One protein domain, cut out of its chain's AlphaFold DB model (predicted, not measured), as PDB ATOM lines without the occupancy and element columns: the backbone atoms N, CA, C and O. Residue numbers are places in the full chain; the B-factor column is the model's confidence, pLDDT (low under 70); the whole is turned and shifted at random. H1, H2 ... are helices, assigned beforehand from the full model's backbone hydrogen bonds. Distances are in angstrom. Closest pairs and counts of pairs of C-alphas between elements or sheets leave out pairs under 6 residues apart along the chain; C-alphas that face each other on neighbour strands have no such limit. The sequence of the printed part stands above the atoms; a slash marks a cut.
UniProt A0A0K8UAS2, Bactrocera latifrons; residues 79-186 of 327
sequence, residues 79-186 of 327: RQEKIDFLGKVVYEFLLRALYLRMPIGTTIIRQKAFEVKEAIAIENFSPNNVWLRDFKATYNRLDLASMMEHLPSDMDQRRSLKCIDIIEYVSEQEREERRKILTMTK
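Overview. This is residues 79 to 186 of the 327 residues of a protein of Bactrocera latifrons (UniProt A0A0K8UAS2). A long helix, H1, runs through the middle of a body of crossed helices: H2, H4 and residues 166 to 170 of H5 pack on it, with H3 near it. Residues 175 to 186 of H5, the longest helix, stick out as an arm. The printed part has 108 residues with five named helices, H1 to H5 in order, and no named strand: all helix. It is compact, with a radius of gyration of the C-alphas of 14.2 A, and spans 44 by 35 by 25 A.

Arrangement. H1, residues 79 to 99, is the hub. With residues 86 to 94 alone it touches H2, residues 106 to 119, at a steep tilt of 51 degrees, opposite ways; the closest C-alphas, of Val 90 and Ala 113, are 6.1 A apart. H3, residues 129 to 138, is close to H1 but not clearly touching, its closest C-alphas those of Gly 87 and Phe 135, 6.7 A apart. H4, residues 144 to 149, touches residues 95 to 99 of H1 alone, the closest C-alphas being those of Leu 98 and Met 148, 6.2 A apart. H5, residues 163 to 186, touches H1 at a steep tilt of 67 degrees; the closest C-alphas, of Val 89 and Ile 167, are 5.9 A apart. H3 and H5 are apart. In H1, H2, H3, H4 and H5 every O i to N i+4 pair is within hydrogen-bond range.

Along the chain. H1 begins at C-alpha 79 (107.956, 190.264, 195.073) and measures 30.7 A from first to last C-alpha, H2 20.0 A, H3 14.3 A. H5 measures 34.9 A and ends at C-alpha 186 (101.277, 164.828, 209.078).

Size, cuts and confidence. The C-alphas farthest apart, of Pro 103 and Lys 186, are 44.8 A apart. The printed part has no cut, and the link H4 to H5 is long. Residues 140 to 142 and 186 have pLDDT under 70.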
ATOM      1  N   ARG A  79     108.694 189.369 195.981       92.25
ATOM      2  CA  ARG A  79     107.956 190.264 195.073       92.25
ATOM      3  C   ARG A  79     106.988 189.487 194.177       92.25
ATOM      4  O   ARG A  79     105.885 189.976 193.958       92.25
ATOM      5  N   GLN A  80     107.375 188.311 193.685       91.75
ATOM      6  CA  GLN A  80     106.505 187.459 192.875       91.75
ATOM      7  C   GLN A  80     105.330 186.913 193.696       91.75
ATOM      8  O   GLN A  80     104.193 187.078 193.273       91.75
ATOM      9  N   GLU A  81     105.569 186.422 194.915       92.94
ATOM     10  CA  GLU A  81     104.523 185.994 195.860       92.94
ATOM     11  C   GLU A  81     103.466 187.091 196.076       92.94
ATOM     12  O   GLU A  81     102.264 186.823 196.026       92.94
ATOM     13  N   LYS A  82     103.887 188.358 196.233       94.31
ATOM     14  CA  LYS A  82     102.951 189.493 196.300       94.31
ATOM     15  C   LYS A  82     102.161 189.708 194.998       94.31
ATOM     16  O   LYS A  82     100.992 190.082 195.067       94.31
ATOM     17  N   ILE A  83     102.774 189.524 193.826       94.81
ATOM     18  CA  ILE A  83     102.112 189.665 192.511       94.81
ATOM     19  C   ILE A  83     101.109 188.521 192.274       94.81
ATOM     20  O   ILE A  83     100.046 188.745 191.693       94.81
ATOM     21  N   ASP A  84     101.401 187.324 192.773       93.75
ATOM     22  CA  ASP A  84     100.498 186.175 192.697       93.75
ATOM     23  C   ASP A  84      99.312 186.359 193.661       93.75
ATOM     24  O   ASP A  84      98.155 186.173 193.277       93.75
ATOM     25  N   PHE A  85      99.573 186.843 194.883       95.81
ATOM     26  CA  PHE A  85      98.536 187.236 195.842       95.81
ATOM     27  C   PHE A  85      97.645 188.373 195.309       95.81
ATOM     28  O   PHE A  85      96.421 188.291 195.402       95.81
ATOM     29  N   LEU A  86      98.228 189.395 194.664       96.25
ATOM     30  CA  LEU A  86      97.486 190.423 193.921       96.25
ATOM     31  C   LEU A  86      96.520 189.787 192.909       96.25
ATOM     32  O   LEU A  86      95.362 190.197 192.833       96.25
ATOM     33  N   GLY A  87      96.984 188.786 192.154       95.12
ATOM     34  CA  GLY A  87      96.156 188.008 191.234       95.12
ATOM     35  C   GLY A  87      94.945 187.389 191.934       95.12
ATOM     36  O   GLY A  87      93.815 187.629 191.509       95.12
ATOM     37  N   LYS A  88      95.156 186.687 193.055       94.62
ATOM     38  CA  LYS A  88      94.071 186.083 193.854       94.62
ATOM     39  C   LYS A  88      93.046 187.121 194.334       94.62
ATOM     40  O   LYS A  88      91.847 186.913 194.167       94.62
ATOM     41  N   VAL A  89      93.497 188.260 194.869       96.44
ATOM     42  CA  VAL A  89      92.620 189.353 195.345       96.44
ATOM     43  C   VAL A  89      91.807 189.966 194.201       96.44
ATOM     44  O   VAL A  89      90.611 190.216 194.354       96.44
ATOM     45  N   VAL A  90      92.422 190.189 193.036       95.81
ATOM     46  CA  VAL A  90      91.704 190.701 191.861       95.81
ATOM     47  C   VAL A  90      90.706 189.660 191.346       95.81
ATOM     48  O   VAL A  90      89.574 190.023 191.045       95.81
ATOM     49  N   TYR A  91      91.063 188.376 191.300       94.38
ATOM     50  CA  TYR A  91      90.145 187.301 190.907       94.38
ATOM     51  C   TYR A  91      88.922 187.196 191.834       94.38
ATOM     52  O   TYR A  91      87.789 187.152 191.356       94.38
ATOM     53  N   GLU A  92      89.121 187.264 193.152       94.56
ATOM     54  CA  GLU A  92      88.026 187.298 194.128       94.56
ATOM     55  C   GLU A  92      87.137 188.546 193.957       94.56
ATOM     56  O   GLU A  92      85.909 188.450 194.025       94.56
ATOM     57  N   PHE A  93      87.717 189.713 193.640       95.38
ATOM     58  CA  PHE A  93      86.925 190.884 193.247       95.38
ATOM     59  C   PHE A  93      86.056 190.610 192.009       95.38
ATOM     60  O   PHE A  93      84.897 191.028 191.997       95.38
ATOM     61  N   LEU A  94      86.572 189.912 190.983       93.12
ATOM     62  CA  LEU A  94      85.768 189.544 189.811       93.12
ATOM     63  C   LEU A  94      84.581 188.658 190.211       93.12
ATOM     64  O   LEU A  94      83.466 188.950 189.787       93.12
ATOM     65  N   LEU A  95      84.781 187.635 191.052       91.88
ATOM     66  CA  LEU A  95      83.689 186.771 191.527       91.88
ATOM     67  C   LEU A  95      82.588 187.584 192.229       91.88
ATOM     68  O   LEU A  95      81.406 187.456 191.899       91.88
ATOM     69  N   ARG A  96      82.966 188.489 193.143       93.88
ATOM     70  CA  ARG A  96      82.020 189.370 193.858       93.88
ATOM     71  C   ARG A  96      81.298 190.332 192.917       93.88
ATOM     72  O   ARG A  96      80.089 190.521 193.038       93.88
ATOM     73  N   ALA A  97      82.013 190.914 191.957       92.69
ATOM     74  CA  ALA A  97      81.439 191.813 190.962       92.69
ATOM     75  C   ALA A  97      80.465 191.093 190.006       92.69
ATOM     76  O   ALA A  97      79.423 191.664 189.679       92.69
ATOM     77  N   LEU A  98      80.749 189.841 189.615       90.38
ATOM     78  CA  LEU A  98      79.846 189.000 188.814       90.38
ATOM     79  C   LEU A  98      78.579 188.628 189.589       90.38
ATOM     80  O   LEU A  98      77.477 188.779 189.061       90.38
ATOM     81  N   TYR A  99      78.717 188.207 190.851       91.12
ATOM     82  CA  TYR A  99      77.579 187.912 191.730       91.12
ATOM     83  C   TYR A  99      76.650 189.130 191.889       91.12
ATOM     84  O   TYR A  99      75.431 189.006 191.775       91.12
ATOM     85  N   LEU A 100      77.227 190.327 192.046       90.88
ATOM     86  CA  LEU A 100      76.506 191.606 192.104       90.88
ATOM     87  C   LEU A 100      76.066 192.150 190.727       90.88
ATOM     88  O   LEU A 100      75.557 193.267 190.649       90.88
ATOM     89  N   ARG A 101      76.243 191.378 189.643       89.12
ATOM     90  CA  ARG A 101      75.857 191.716 188.257       89.12
ATOM     91  C   ARG A 101      76.441 193.039 187.738       89.12
ATOM     92  O   ARG A 101      75.844 193.693 186.882       89.12
ATOM     93  N   MET A 102      77.620 193.430 188.219       88.12
ATOM     94  CA  MET A 102      78.312 194.621 187.726       88.12
ATOM     95  C   MET A 102      78.959 194.369 186.351       88.12
ATOM     96  O   MET A 102      79.486 193.279 186.115       88.12
ATOM     97  N   PRO A 103      79.012 195.368 185.451       84.69
ATOM     98  CA  PRO A 103      79.745 195.250 184.193       84.69
ATOM     99  C   PRO A 103      81.264 195.264 184.437       84.69
ATOM    100  O   PRO A 103      81.829 196.266 184.880       84.69
ATOM    101  N   ILE A 104      81.948 194.161 184.117       87.94
ATOM    102  CA  ILE A 104      83.400 194.017 184.310       87.94
ATOM    103  C   ILE A 104      84.139 194.228 182.983       87.94
ATOM    104  O   ILE A 104      84.192 193.348 182.128       87.94
ATOM    105  N   GLY A 105      84.754 195.402 182.829       86.75
ATOM    106  CA  GLY A 105      85.675 195.707 181.728       86.75
ATOM    107  C   GLY A 105      87.146 195.484 182.097       86.75
ATOM    108  O   GLY A 105      87.524 195.513 183.268       86.75
ATOM    109  N   THR A 106      88.021 195.358 181.094       88.12
ATOM    110  CA  THR A 106      89.489 195.299 181.286       88.12
ATOM    111  C   THR A 106      90.055 196.517 182.018       88.12
ATOM    112  O   THR A 106      91.039 196.396 182.746       88.12
ATOM    113  N   THR A 107      89.418 197.677 181.855       91.31
ATOM    114  CA  THR A 107      89.703 198.917 182.586       91.31
ATOM    115  C   THR A 107      89.417 198.780 184.080       91.31
ATOM    116  O   THR A 107      90.268 199.140 184.884       91.31
ATOM    117  N   ILE A 108      88.274 198.194 184.455       92.56
ATOM    118  CA  ILE A 108      87.880 197.957 185.853       92.56
ATOM    119  C   ILE A 108      88.816 196.944 186.524       92.56
ATOM    120  O   ILE A 108      89.279 197.186 187.637       92.56
ATOM    121  N   ILE A 109      89.165 195.856 185.827       93.25
ATOM    122  CA  ILE A 109      90.131 194.855 186.319       93.25
ATOM    123  C   ILE A 109      91.487 195.520 186.600       93.25
ATOM    124  O   ILE A 109      92.062 195.334 187.670       93.25
ATOM    125  N   ARG A 110      91.983 196.346 185.665       94.25
ATOM    126  CA  ARG A 110      93.241 197.088 185.838       94.25
ATOM    127  C   ARG A 110      93.168 198.092 186.987       94.25
ATOM    128  O   ARG A 110      94.103 198.164 187.775       94.25
ATOM    129  N   GLN A 111      92.080 198.852 187.081       95.12
ATOM    130  CA  GLN A 111      91.871 199.840 188.138       95.12
ATOM    131  C   GLN A 111      91.889 199.174 189.521       95.12
ATOM    132  O   GLN A 111      92.629 199.609 190.401       95.12
ATOM    133  N   LYS A 112      91.182 198.048 189.682       95.50
ATOM    134  CA  LYS A 112      91.230 197.262 190.921       95.50
ATOM    135  C   LYS A 112      92.631 196.717 191.204       95.50
ATOM    136  O   LYS A 112      93.082 196.776 192.342       95.50
ATOM    137  N   ALA A 113      93.340 196.233 190.183       96.56
ATOM    138  CA  ALA A 113      94.715 195.768 190.338       96.56
ATOM    139  C   ALA A 113      95.668 196.887 190.797       96.56
ATOM    140  O   ALA A 113      96.565 196.614 191.588       96.56
ATOM    141  N   PHE A 114      95.468 198.141 190.371       96.44
ATOM    142  CA  PHE A 114      96.206 199.285 190.921       96.44
ATOM    143  C   PHE A 114      95.854 199.536 192.391       96.44
ATOM    144  O   PHE A 114      96.761 199.602 193.214       96.44
ATOM    145  N   GLU A 115      94.567 199.608 192.740       96.31
ATOM    146  CA  GLU A 115      94.128 199.826 194.130       96.31
ATOM    147  C   GLU A 115      94.690 198.776 195.096       96.31
ATOM    148  O   GLU A 115      95.160 199.118 196.179       96.31
ATOM    149  N   VAL A 116      94.679 197.499 194.701       96.81
ATOM    150  CA  VAL A 116      95.259 196.424 195.512       96.81
ATOM    151  C   VAL A 116      96.784 196.544 195.552       96.81
ATOM    152  O   VAL A 116      97.351 196.477 196.635       96.81
ATOM    153  N   LYS A 117      97.457 196.785 194.417       95.94
ATOM    154  CA  LYS A 117      98.923 196.950 194.336       95.94
ATOM    155  C   LYS A 117      99.454 198.050 195.264       95.94
ATOM    156  O   LYS A 117     100.506 197.849 195.874       95.94
ATOM    157  N   GLU A 118      98.739 199.169 195.389       95.88
ATOM    158  CA  GLU A 118      99.050 200.208 196.380       95.88
ATOM    159  C   GLU A 118      98.784 199.705 197.812       95.88
ATOM    160  O   GLU A 118      99.657 199.817 198.668       95.88
ATOM    161  N   ALA A 119      97.632 199.067 198.067       94.25
ATOM    162  CA  ALA A 119      97.256 198.573 199.398       94.25
ATOM    163  C   ALA A 119      98.204 197.502 199.981       94.25
ATOM    164  O   ALA A 119      98.412 197.477 201.191       94.25
ATOM    165  N   ILE A 120      98.799 196.635 199.150       94.44
ATOM    166  CA  ILE A 120      99.789 195.623 199.581       94.44
ATOM    167  C   ILE A 120     101.253 196.038 199.328       94.44
ATOM    168  O   ILE A 120     102.171 195.224 199.500       94.44
ATOM    169  N   ALA A 121     101.479 197.289 198.914       93.94
ATOM    170  CA  ALA A 121     102.786 197.883 198.630       93.94
ATOM    171  C   ALA A 121     103.700 196.984 197.765       93.94
ATOM    172  O   ALA A 121     104.716 196.453 198.238       93.94
ATOM    173  N   ILE A 122     103.336 196.779 196.490       92.38
ATOM    174  CA  ILE A 122     104.257 196.185 195.500       92.38
ATOM    175  C   ILE A 122     105.039 197.293 194.794       92.38
ATOM    176  O   ILE A 122     104.535 197.975 193.898       92.38
ATOM    177  N   GLU A 123     106.309 197.426 195.153       90.06
ATOM    178  CA  GLU A 123     107.252 198.301 194.462       90.06
ATOM    179  C   GLU A 123     107.664 197.744 193.089       90.06
ATOM    180  O   GLU A 123     107.694 196.531 192.851       90.06
ATOM    181  N   ASN A 124     108.040 198.648 192.177       88.75
ATOM    182  CA  ASN A 124     108.610 198.315 190.864       88.75
ATOM    183  C   ASN A 124     107.746 197.344 190.034       88.75
ATOM    184  O   ASN A 124     108.254 196.510 189.283       88.75
ATOM    185  N   PHE A 125     106.426 197.428 190.181       92.12
ATOM    186  CA  PHE A 125     105.445 196.651 189.433       92.12
ATOM    187  C   PHE A 125     104.276 197.551 189.011       92.12
ATOM    188  O   PHE A 125     103.919 198.506 189.702       92.12
ATOM    189  N   SER A 126     103.688 197.247 187.857       92.19
ATOM    190  CA  SER A 126     102.540 197.959 187.301       92.19
ATOM    191  C   SER A 126     101.623 196.951 186.600       92.19
ATOM    192  O   SER A 126     102.131 196.207 185.755       92.19
ATOM    193  N   PRO A 127     100.308 196.918 186.909       92.62
ATOM    194  CA  PRO A 127      99.275 196.153 186.196       92.62
ATOM    195  C   PRO A 127      99.123 196.547 184.712       92.62
ATOM    196  O   PRO A 127      98.139 197.147 184.274       92.62
ATOM    197  N   ASN A 128     100.138 196.233 183.913       93.19
ATOM    198  CA  ASN A 128     100.240 196.586 182.503       93.19
ATOM    199  C   ASN A 128      99.518 195.562 181.598       93.19
ATOM    200  O   ASN A 128      98.905 194.599 182.063       93.19
ATOM    201  N   ASN A 129      99.576 195.767 180.277       92.50
ATOM    202  CA  ASN A 129      98.945 194.865 179.303       92.50
ATOM    203  C   ASN A 129      99.521 193.435 179.330       92.50
ATOM    204  O   ASN A 129      98.789 192.497 179.023       92.50
ATOM    205  N   VAL A 130     100.803 193.276 179.685       92.56
ATOM    206  CA  VAL A 130     101.488 191.976 179.783       92.56
ATOM    207  C   VAL A 130     100.911 191.207 180.968       92.56
ATOM    208  O   VAL A 130     100.257 190.191 180.763       92.56
ATOM    209  N   TRP A 131     100.987 191.779 182.177       94.50
ATOM    210  CA  TRP A 131     100.397 191.176 183.374       94.50
ATOM    211  C   TRP A 131      98.900 190.892 183.209       94.50
ATOM    212  O   TRP A 131      98.445 189.825 183.592       94.50
ATOM    213  N   LEU A 132      98.124 191.790 182.590       92.06
ATOM    214  CA  LEU A 132      96.685 191.574 182.395       92.06
ATOM    215  C   LEU A 132      96.374 190.415 181.428       92.06
ATOM    216  O   LEU A 132      95.355 189.742 181.589       92.06
ATOM    217  N   ARG A 133      97.219 190.187 180.416       91.00
ATOM    218  CA  ARG A 133      97.115 189.032 179.512       91.00
ATOM    219  C   ARG A 133      97.494 187.745 180.239       91.00
ATOM    220  O   ARG A 133      96.807 186.740 180.077       91.00
ATOM    221  N   ASP A 134      98.548 187.792 181.038       91.06
ATOM    222  CA  ASP A 134      99.072 186.621 181.732       91.06
ATOM    223  C   ASP A 134      98.111 186.212 182.873       91.06
ATOM    224  O   ASP A 134      97.690 185.063 182.926       91.06
ATOM    225  N   PHE A 135      97.592 187.175 183.651       91.94
ATOM    226  CA  PHE A 135      96.469 187.019 184.594       91.94
ATOM    227  C   PHE A 135      95.243 186.368 183.934       91.94
ATOM    228  O   PHE A 135      94.678 185.410 184.461       91.94
ATOM    229  N   LYS A 136      94.850 186.836 182.741       88.56
ATOM    230  CA  LYS A 136      93.773 186.209 181.959       88.56
ATOM    231  C   LYS A 136      94.072 184.755 181.601       88.56
ATOM    232  O   LYS A 136      93.153 183.945 181.604       88.56
ATOM    233  N   ALA A 137      95.318 184.420 181.276       87.81
ATOM    234  CA  ALA A 137      95.710 183.049 180.971       87.81
ATOM    235  C   ALA A 137      95.669 182.151 182.220       87.81
ATOM    236  O   ALA A 137      95.131 181.048 182.135       87.81
ATOM    237  N   THR A 138      96.149 182.639 183.372       84.94
ATOM    238  CA  THR A 138      96.131 181.921 184.660       84.94
ATOM    239  C   THR A 138      94.722 181.481 185.063       84.94
ATOM    240  O   THR A 138      94.525 180.335 185.453       84.94
ATOM    241  N   TYR A 139      93.725 182.356 184.912       76.44
ATOM    242  CA  TYR A 139      92.331 182.070 185.270       76.44
ATOM    243  C   TYR A 139      91.505 181.585 184.067       76.44
ATOM    244  O   TYR A 139      90.456 182.142 183.752       76.44
ATOM    245  N   ASN A 140      92.021 180.570 183.361       62.00
ATOM    246  CA  ASN A 140      91.397 179.878 182.223       62.00
ATOM    247  C   ASN A 140      90.673 180.808 181.219       62.00
ATOM    248  O   ASN A 140      89.497 180.634 180.906       62.00
ATOM    249  N   ARG A 141      91.396 181.823 180.724       62.28
ATOM    250  CA  ARG A 141      90.940 182.884 179.795       62.28
ATOM    251  C   ARG A 141      89.954 183.922 180.357       62.28
ATOM    252  O   ARG A 141      89.561 184.804 179.593       62.28
ATOM    253  N   LEU A 142      89.623 183.897 181.653       65.19
ATOM    254  CA  LEU A 142      88.589 184.738 182.283       65.19
ATOM    255  C   LEU A 142      87.295 184.772 181.462       65.19
ATOM    256  O   LEU A 142      86.801 185.844 181.098       65.19
ATOM    257  N   ASP A 143      86.750 183.592 181.159       78.31
ATOM    258  CA  ASP A 143      85.382 183.528 180.662       78.31
ATOM    259  C   ASP A 143      84.406 183.891 181.788       78.31
ATOM    260  O   ASP A 143      84.042 183.074 182.635       78.31
ATOM    261  N   LEU A 144      83.985 185.156 181.784       77.50
ATOM    262  CA  LEU A 144      83.039 185.709 182.747       77.50
ATOM    263  C   LEU A 144      81.685 184.978 182.731       77.50
ATOM    264  O   LEU A 144      80.981 185.024 183.738       77.50
ATOM    265  N   ALA A 145      81.316 184.314 181.627       76.38
ATOM    266  CA  ALA A 145      80.090 183.527 181.545       76.38
ATOM    267  C   ALA A 145      80.220 182.217 182.338       76.38
ATOM    268  O   ALA A 145      79.447 182.006 183.271       76.38
ATOM    269  N   SER A 146      81.244 181.399 182.057       82.00
ATOM    270  CA  SER A 146      81.537 180.186 182.837       82.00
ATOM    271  C   SER A 146      81.804 180.488 184.321       82.00
ATOM    272  O   SER A 146      81.292 179.793 185.199       82.00
ATOM    273  N   MET A 147      82.512 181.581 184.640       80.12
ATOM    274  CA  MET A 147      82.712 182.015 186.034       80.12
ATOM    275  C   MET A 147      81.399 182.358 186.753       80.12
ATOM    276  O   MET A 147      81.296 182.144 187.958       80.12
ATOM    277  N   MET A 148      80.406 182.902 186.041       79.19
ATOM    278  CA  MET A 148      79.088 183.222 186.597       79.19
ATOM    279  C   MET A 148      78.229 181.964 186.815       79.19
ATOM    280  O   MET A 148      77.421 181.939 187.742       79.19
ATOM    281  N   GLU A 149      78.400 180.932 185.985       83.06
ATOM    282  CA  GLU A 149      77.717 179.637 186.117       83.06
ATOM    283  C   GLU A 149      78.247 178.812 187.304       83.06
ATOM    284  O   GLU A 149      77.486 178.097 187.954       83.06
ATOM    285  N   HIS A 150      79.537 178.946 187.624       81.50
ATOM    286  CA  HIS A 150      80.216 178.184 188.679       81.50
ATOM    287  C   HIS A 150      80.599 179.043 189.899       81.50
ATOM    288  O   HIS A 150      81.639 178.822 190.525       81.50
ATOM    289  N   LEU A 151      79.777 180.041 190.244       83.56
ATOM    290  CA  LEU A 151      79.997 180.863 191.439       83.56
ATOM    291  C   LEU A 151      79.929 180.014 192.729       83.56
ATOM    292  O   LEU A 151      79.026 179.184 192.858       83.56
ATOM    293  N   PRO A 152      80.824 180.245 193.712       85.31
ATOM    294  CA  PRO A 152      80.762 179.582 195.014       85.31
ATOM    295  C   PRO A 152      79.433 179.805 195.755       85.31
ATOM    296  O   PRO A 152      78.803 180.859 195.643       85.31
ATOM    297  N   SER A 153      79.016 178.832 196.564       84.25
ATOM    298  CA  SER A 153      77.743 178.904 197.297       84.25
ATOM    299  C   SER A 153      77.734 179.944 198.427       84.25
ATOM    300  O   SER A 153      76.665 180.416 198.796       84.25
ATOM    301  N   ASP A 154      78.902 180.311 198.961       87.56
ATOM    302  CA  ASP A 154      79.110 181.260 200.069       87.56
ATOM    303  C   ASP A 154      79.277 182.725 199.610       87.56
ATOM    304  O   ASP A 154      79.643 183.607 200.392       87.56
ATOM    305  N   MET A 155      79.009 183.022 198.331       88.19
ATOM    306  CA  MET A 155      79.127 184.380 197.776       88.19
ATOM    307  C   MET A 155      78.227 185.414 198.478       88.19
ATOM    308  O   MET A 155      78.510 186.614 198.444       88.19
ATOM    309  N   ASP A 156      77.168 184.968 199.155       83.88
ATOM    310  CA  ASP A 156      76.303 185.806 199.982       83.88
ATOM    311  C   ASP A 156      77.013 186.322 201.251       83.88
ATOM    312  O   ASP A 156      76.759 187.447 201.688       83.88
ATOM    313  N   GLN A 157      77.953 185.559 201.809       84.00
ATOM    314  CA  GLN A 157      78.704 185.933 203.013       84.00
ATOM    315  C   GLN A 157      79.822 186.942 202.710       84.00
ATOM    316  O   GLN A 157      80.200 187.730 203.576       84.00
ATOM    317  N   ARG A 158      80.310 186.991 201.462       86.25
ATOM    318  CA  ARG A 158      81.490 187.779 201.052       86.25
ATOM    319  C   ARG A 158      81.194 188.895 200.040       86.25
ATOM    320  O   ARG A 158      81.986 189.179 199.153       86.25
ATOM    321  N   ARG A 159      80.062 189.592 200.192       85.38
ATOM    322  CA  ARG A 159      79.578 190.637 199.255       85.38
ATOM    323  C   ARG A 159      80.411 191.932 199.155       85.38
ATOM    324  O   ARG A 159      80.137 192.737 198.266       85.38
ATOM    325  N   SER A 160      81.382 192.199 200.035       92.81
ATOM    326  CA  SER A 160      82.094 193.495 200.029       92.81
ATOM    327  C   SER A 160      83.087 193.638 198.869       92.81
ATOM    328  O   SER A 160      83.921 192.762 198.643       92.81
ATOM    329  N   LEU A 161      83.039 194.785 198.181       92.94
ATOM    330  CA  LEU A 161      83.942 195.154 197.080       92.94
ATOM    331  C   LEU A 161      85.120 196.057 197.504       92.94
ATOM    332  O   LEU A 161      85.904 196.501 196.655       92.94
ATOM    333  N   LYS A 162      85.245 196.367 198.802       93.12
ATOM    334  CA  LYS A 162      86.367 197.151 199.338       93.12
ATOM    335  C   LYS A 162      87.651 196.325 199.286       93.12
ATOM    336  O   LYS A 162      87.643 195.152 199.634       93.12
ATOM    337  N   CYS A 163      88.764 196.947 198.897       93.75
ATOM    338  CA  CYS A 163      90.036 196.234 198.753       93.75
ATOM    339  C   CYS A 163      90.505 195.596 200.066       93.75
ATOM    340  O   CYS A 163      90.963 194.463 200.030       93.75
ATOM    341  N   ILE A 164      90.337 196.281 201.204       95.12
ATOM    342  CA  ILE A 164      90.712 195.780 202.538       95.12
ATOM    343  C   ILE A 164      89.984 194.458 202.832       95.12
ATOM    344  O   ILE A 164      90.630 193.431 203.007       95.12
ATOM    345  N   ASP A 165      88.652 194.462 202.757       95.56
ATOM    346  CA  ASP A 165      87.781 193.314 203.038       95.56
ATOM    347  C   ASP A 165      88.020 192.118 202.081       95.56
ATOM    348  O   ASP A 165      87.721 190.969 202.410       95.56
ATOM    349  N   ILE A 166      88.523 192.364 200.863       96.50
ATOM    350  CA  ILE A 166      88.904 191.302 199.915       96.50
ATOM    351  C   ILE A 166      90.308 190.767 200.237       96.50
ATOM    352  O   ILE A 166      90.508 189.554 200.239       96.50
ATOM    353  N   ILE A 167      91.271 191.647 200.535       96.19
ATOM    354  CA  ILE A 167      92.637 191.275 200.942       96.19
ATOM    355  C   ILE A 167      92.599 190.413 202.210       96.19
ATOM    356  O   ILE A 167      93.280 189.390 202.269       96.19
ATOM    357  N   GLU A 168      91.786 190.791 203.197       95.81
ATOM    358  CA  GLU A 168      91.599 190.044 204.444       95.81
ATOM    359  C   GLU A 168      91.044 188.638 204.178       95.81
ATOM    360  O   GLU A 168      91.646 187.649 204.598       95.81
ATOM    361  N   TYR A 169      89.964 188.540 203.391       95.44
ATOM    362  CA  TYR A 169      89.362 187.262 203.003       95.44
ATOM    363  C   TYR A 169      90.362 186.332 202.295       95.44
ATOM    364  O   TYR A 169      90.525 185.180 202.694       95.44
ATOM    365  N   VAL A 170      91.074 186.832 201.280       95.25
ATOM    366  CA  VAL A 170      92.051 186.025 200.526       95.25
ATOM    367  C   VAL A 170      93.266 185.657 201.390       95.25
ATOM    368  O   VAL A 170      93.815 184.566 201.238       95.25
ATOM    369  N   SER A 171      93.657 186.507 202.347       94.81
ATOM    370  CA  SER A 171      94.709 186.177 203.321       94.81
ATOM    371  C   SER A 171      94.298 185.045 204.264       94.81
ATOM    372  O   SER A 171      95.127 184.193 204.582       94.81
ATOM    373  N   GLU A 172      93.043 185.012 204.722       93.75
ATOM    374  CA  GLU A 172      92.547 183.903 205.545       93.75
ATOM    375  C   GLU A 172      92.378 182.622 204.724       93.75
ATOM    376  O   GLU A 172      92.756 181.552 205.199       93.75
ATOM    377  N   GLN A 173      91.925 182.719 203.468       90.56
ATOM    378  CA  GLN A 173      91.872 181.571 202.561       90.56
ATOM    379  C   GLN A 173      93.264 180.952 202.358       90.56
ATOM    380  O   GLN A 173      93.427 179.746 202.527       90.56
ATOM    381  N   GLU A 174      94.290 181.759 202.066       91.38
ATOM    382  CA  GLU A 174      95.653 181.248 201.882       91.38
ATOM    383  C   GLU A 174      96.241 180.665 203.181       91.38
ATOM    384  O   GLU A 174      96.982 179.677 203.156       91.38
ATOM    385  N   ARG A 175      95.891 181.237 204.338       91.00
ATOM    386  CA  ARG A 175      96.263 180.693 205.650       91.00
ATOM    387  C   ARG A 175      95.618 179.325 205.882       91.00
ATOM    388  O   ARG A 175      96.309 178.406 206.312       91.00
ATOM    389  N   GLU A 176      94.339 179.173 205.554       89.94
ATOM    390  CA  GLU A 176      93.594 177.915 205.663       89.94
ATOM    391  C   GLU A 176      94.095 176.843 204.680       89.94
ATOM    392  O   GLU A 176      94.267 175.688 205.065       89.94
ATOM    393  N   GLU A 177      94.417 177.213 203.439       86.69
ATOM    394  CA  GLU A 177      95.072 176.325 202.465       86.69
ATOM    395  C   GLU A 177      96.410 175.798 203.012       86.69
ATOM    396  O   GLU A 177      96.664 174.591 202.993       86.69
ATOM    397  N   ARG A 178      97.237 176.676 203.599       86.69
ATOM    398  CA  ARG A 178      98.504 176.293 204.248       86.69
ATOM    399  C   ARG A 178      98.291 175.402 205.484       86.69
ATOM    400  O   ARG A 178      99.067 174.465 205.670       86.69
ATOM    401  N   ARG A 179      97.245 175.633 206.296       89.69
ATOM    402  CA  ARG A 179      96.862 174.736 207.413       89.69
ATOM    403  C   ARG A 179      96.514 173.335 206.897       89.69
ATOM    404  O   ARG A 179      97.056 172.363 207.416       89.69
ATOM    405  N   LYS A 180      95.669 173.240 205.863       89.38
ATOM    406  CA  LYS A 180      95.212 171.970 205.269       89.38
ATOM    407  C   LYS A 180      96.352 171.147 204.675       89.38
ATOM    408  O   LYS A 180      96.422 169.944 204.914       89.38
ATOM    409  N   ILE A 181      97.270 171.789 203.950       86.75
ATOM    410  CA  ILE A 181      98.472 171.120 203.427       86.75
ATOM    411  C   ILE A 181      99.300 170.558 204.592       86.75
ATOM    412  O   ILE A 181      99.674 169.388 204.570       86.75
ATOM    413  N   LEU A 182      99.523 171.351 205.648       83.44
ATOM    414  CA  LEU A 182     100.289 170.909 206.814       83.44
ATOM    415  C   LEU A 182      99.633 169.726 207.548       83.44
ATOM    416  O   LEU A 182     100.352 168.826 207.981       83.44
ATOM    417  N   THR A 183      98.302 169.691 207.682       79.56
ATOM    418  CA  THR A 183      97.607 168.534 208.275       79.56
ATOM    419  C   THR A 183      97.748 167.287 207.403       79.56
ATOM    420  O   THR A 183      98.178 166.261 207.917       79.56
ATOM    421  N   MET A 184      97.538 167.393 206.085       73.06
ATOM    422  CA  MET A 184      97.682 166.251 205.166       73.06
ATOM    423  C   MET A 184      99.100 165.649 205.221       73.06
ATOM    424  O   MET A 184      99.256 164.435 205.300       73.06
ATOM    425  N   THR A 185     100.144 166.489 205.294       71.19
ATOM    426  CA  THR A 185     101.541 166.015 205.409       71.19
ATOM    427  C   THR A 185     101.897 165.367 206.753       71.19
ATOM    428  O   THR A 185     102.937 164.716 206.853       71.19
ATOM    429  N   LYS A 186     101.080 165.537 207.803       60.97
ATOM    430  CA  LYS A 186     101.277 164.828 209.078       60.97
ATOM    431  C   LYS A 186     100.686 163.428 209.039       60.97
ATOM    432  O   LYS A 186     101.328 162.503 209.531       60.97
TER     433      LYS A 186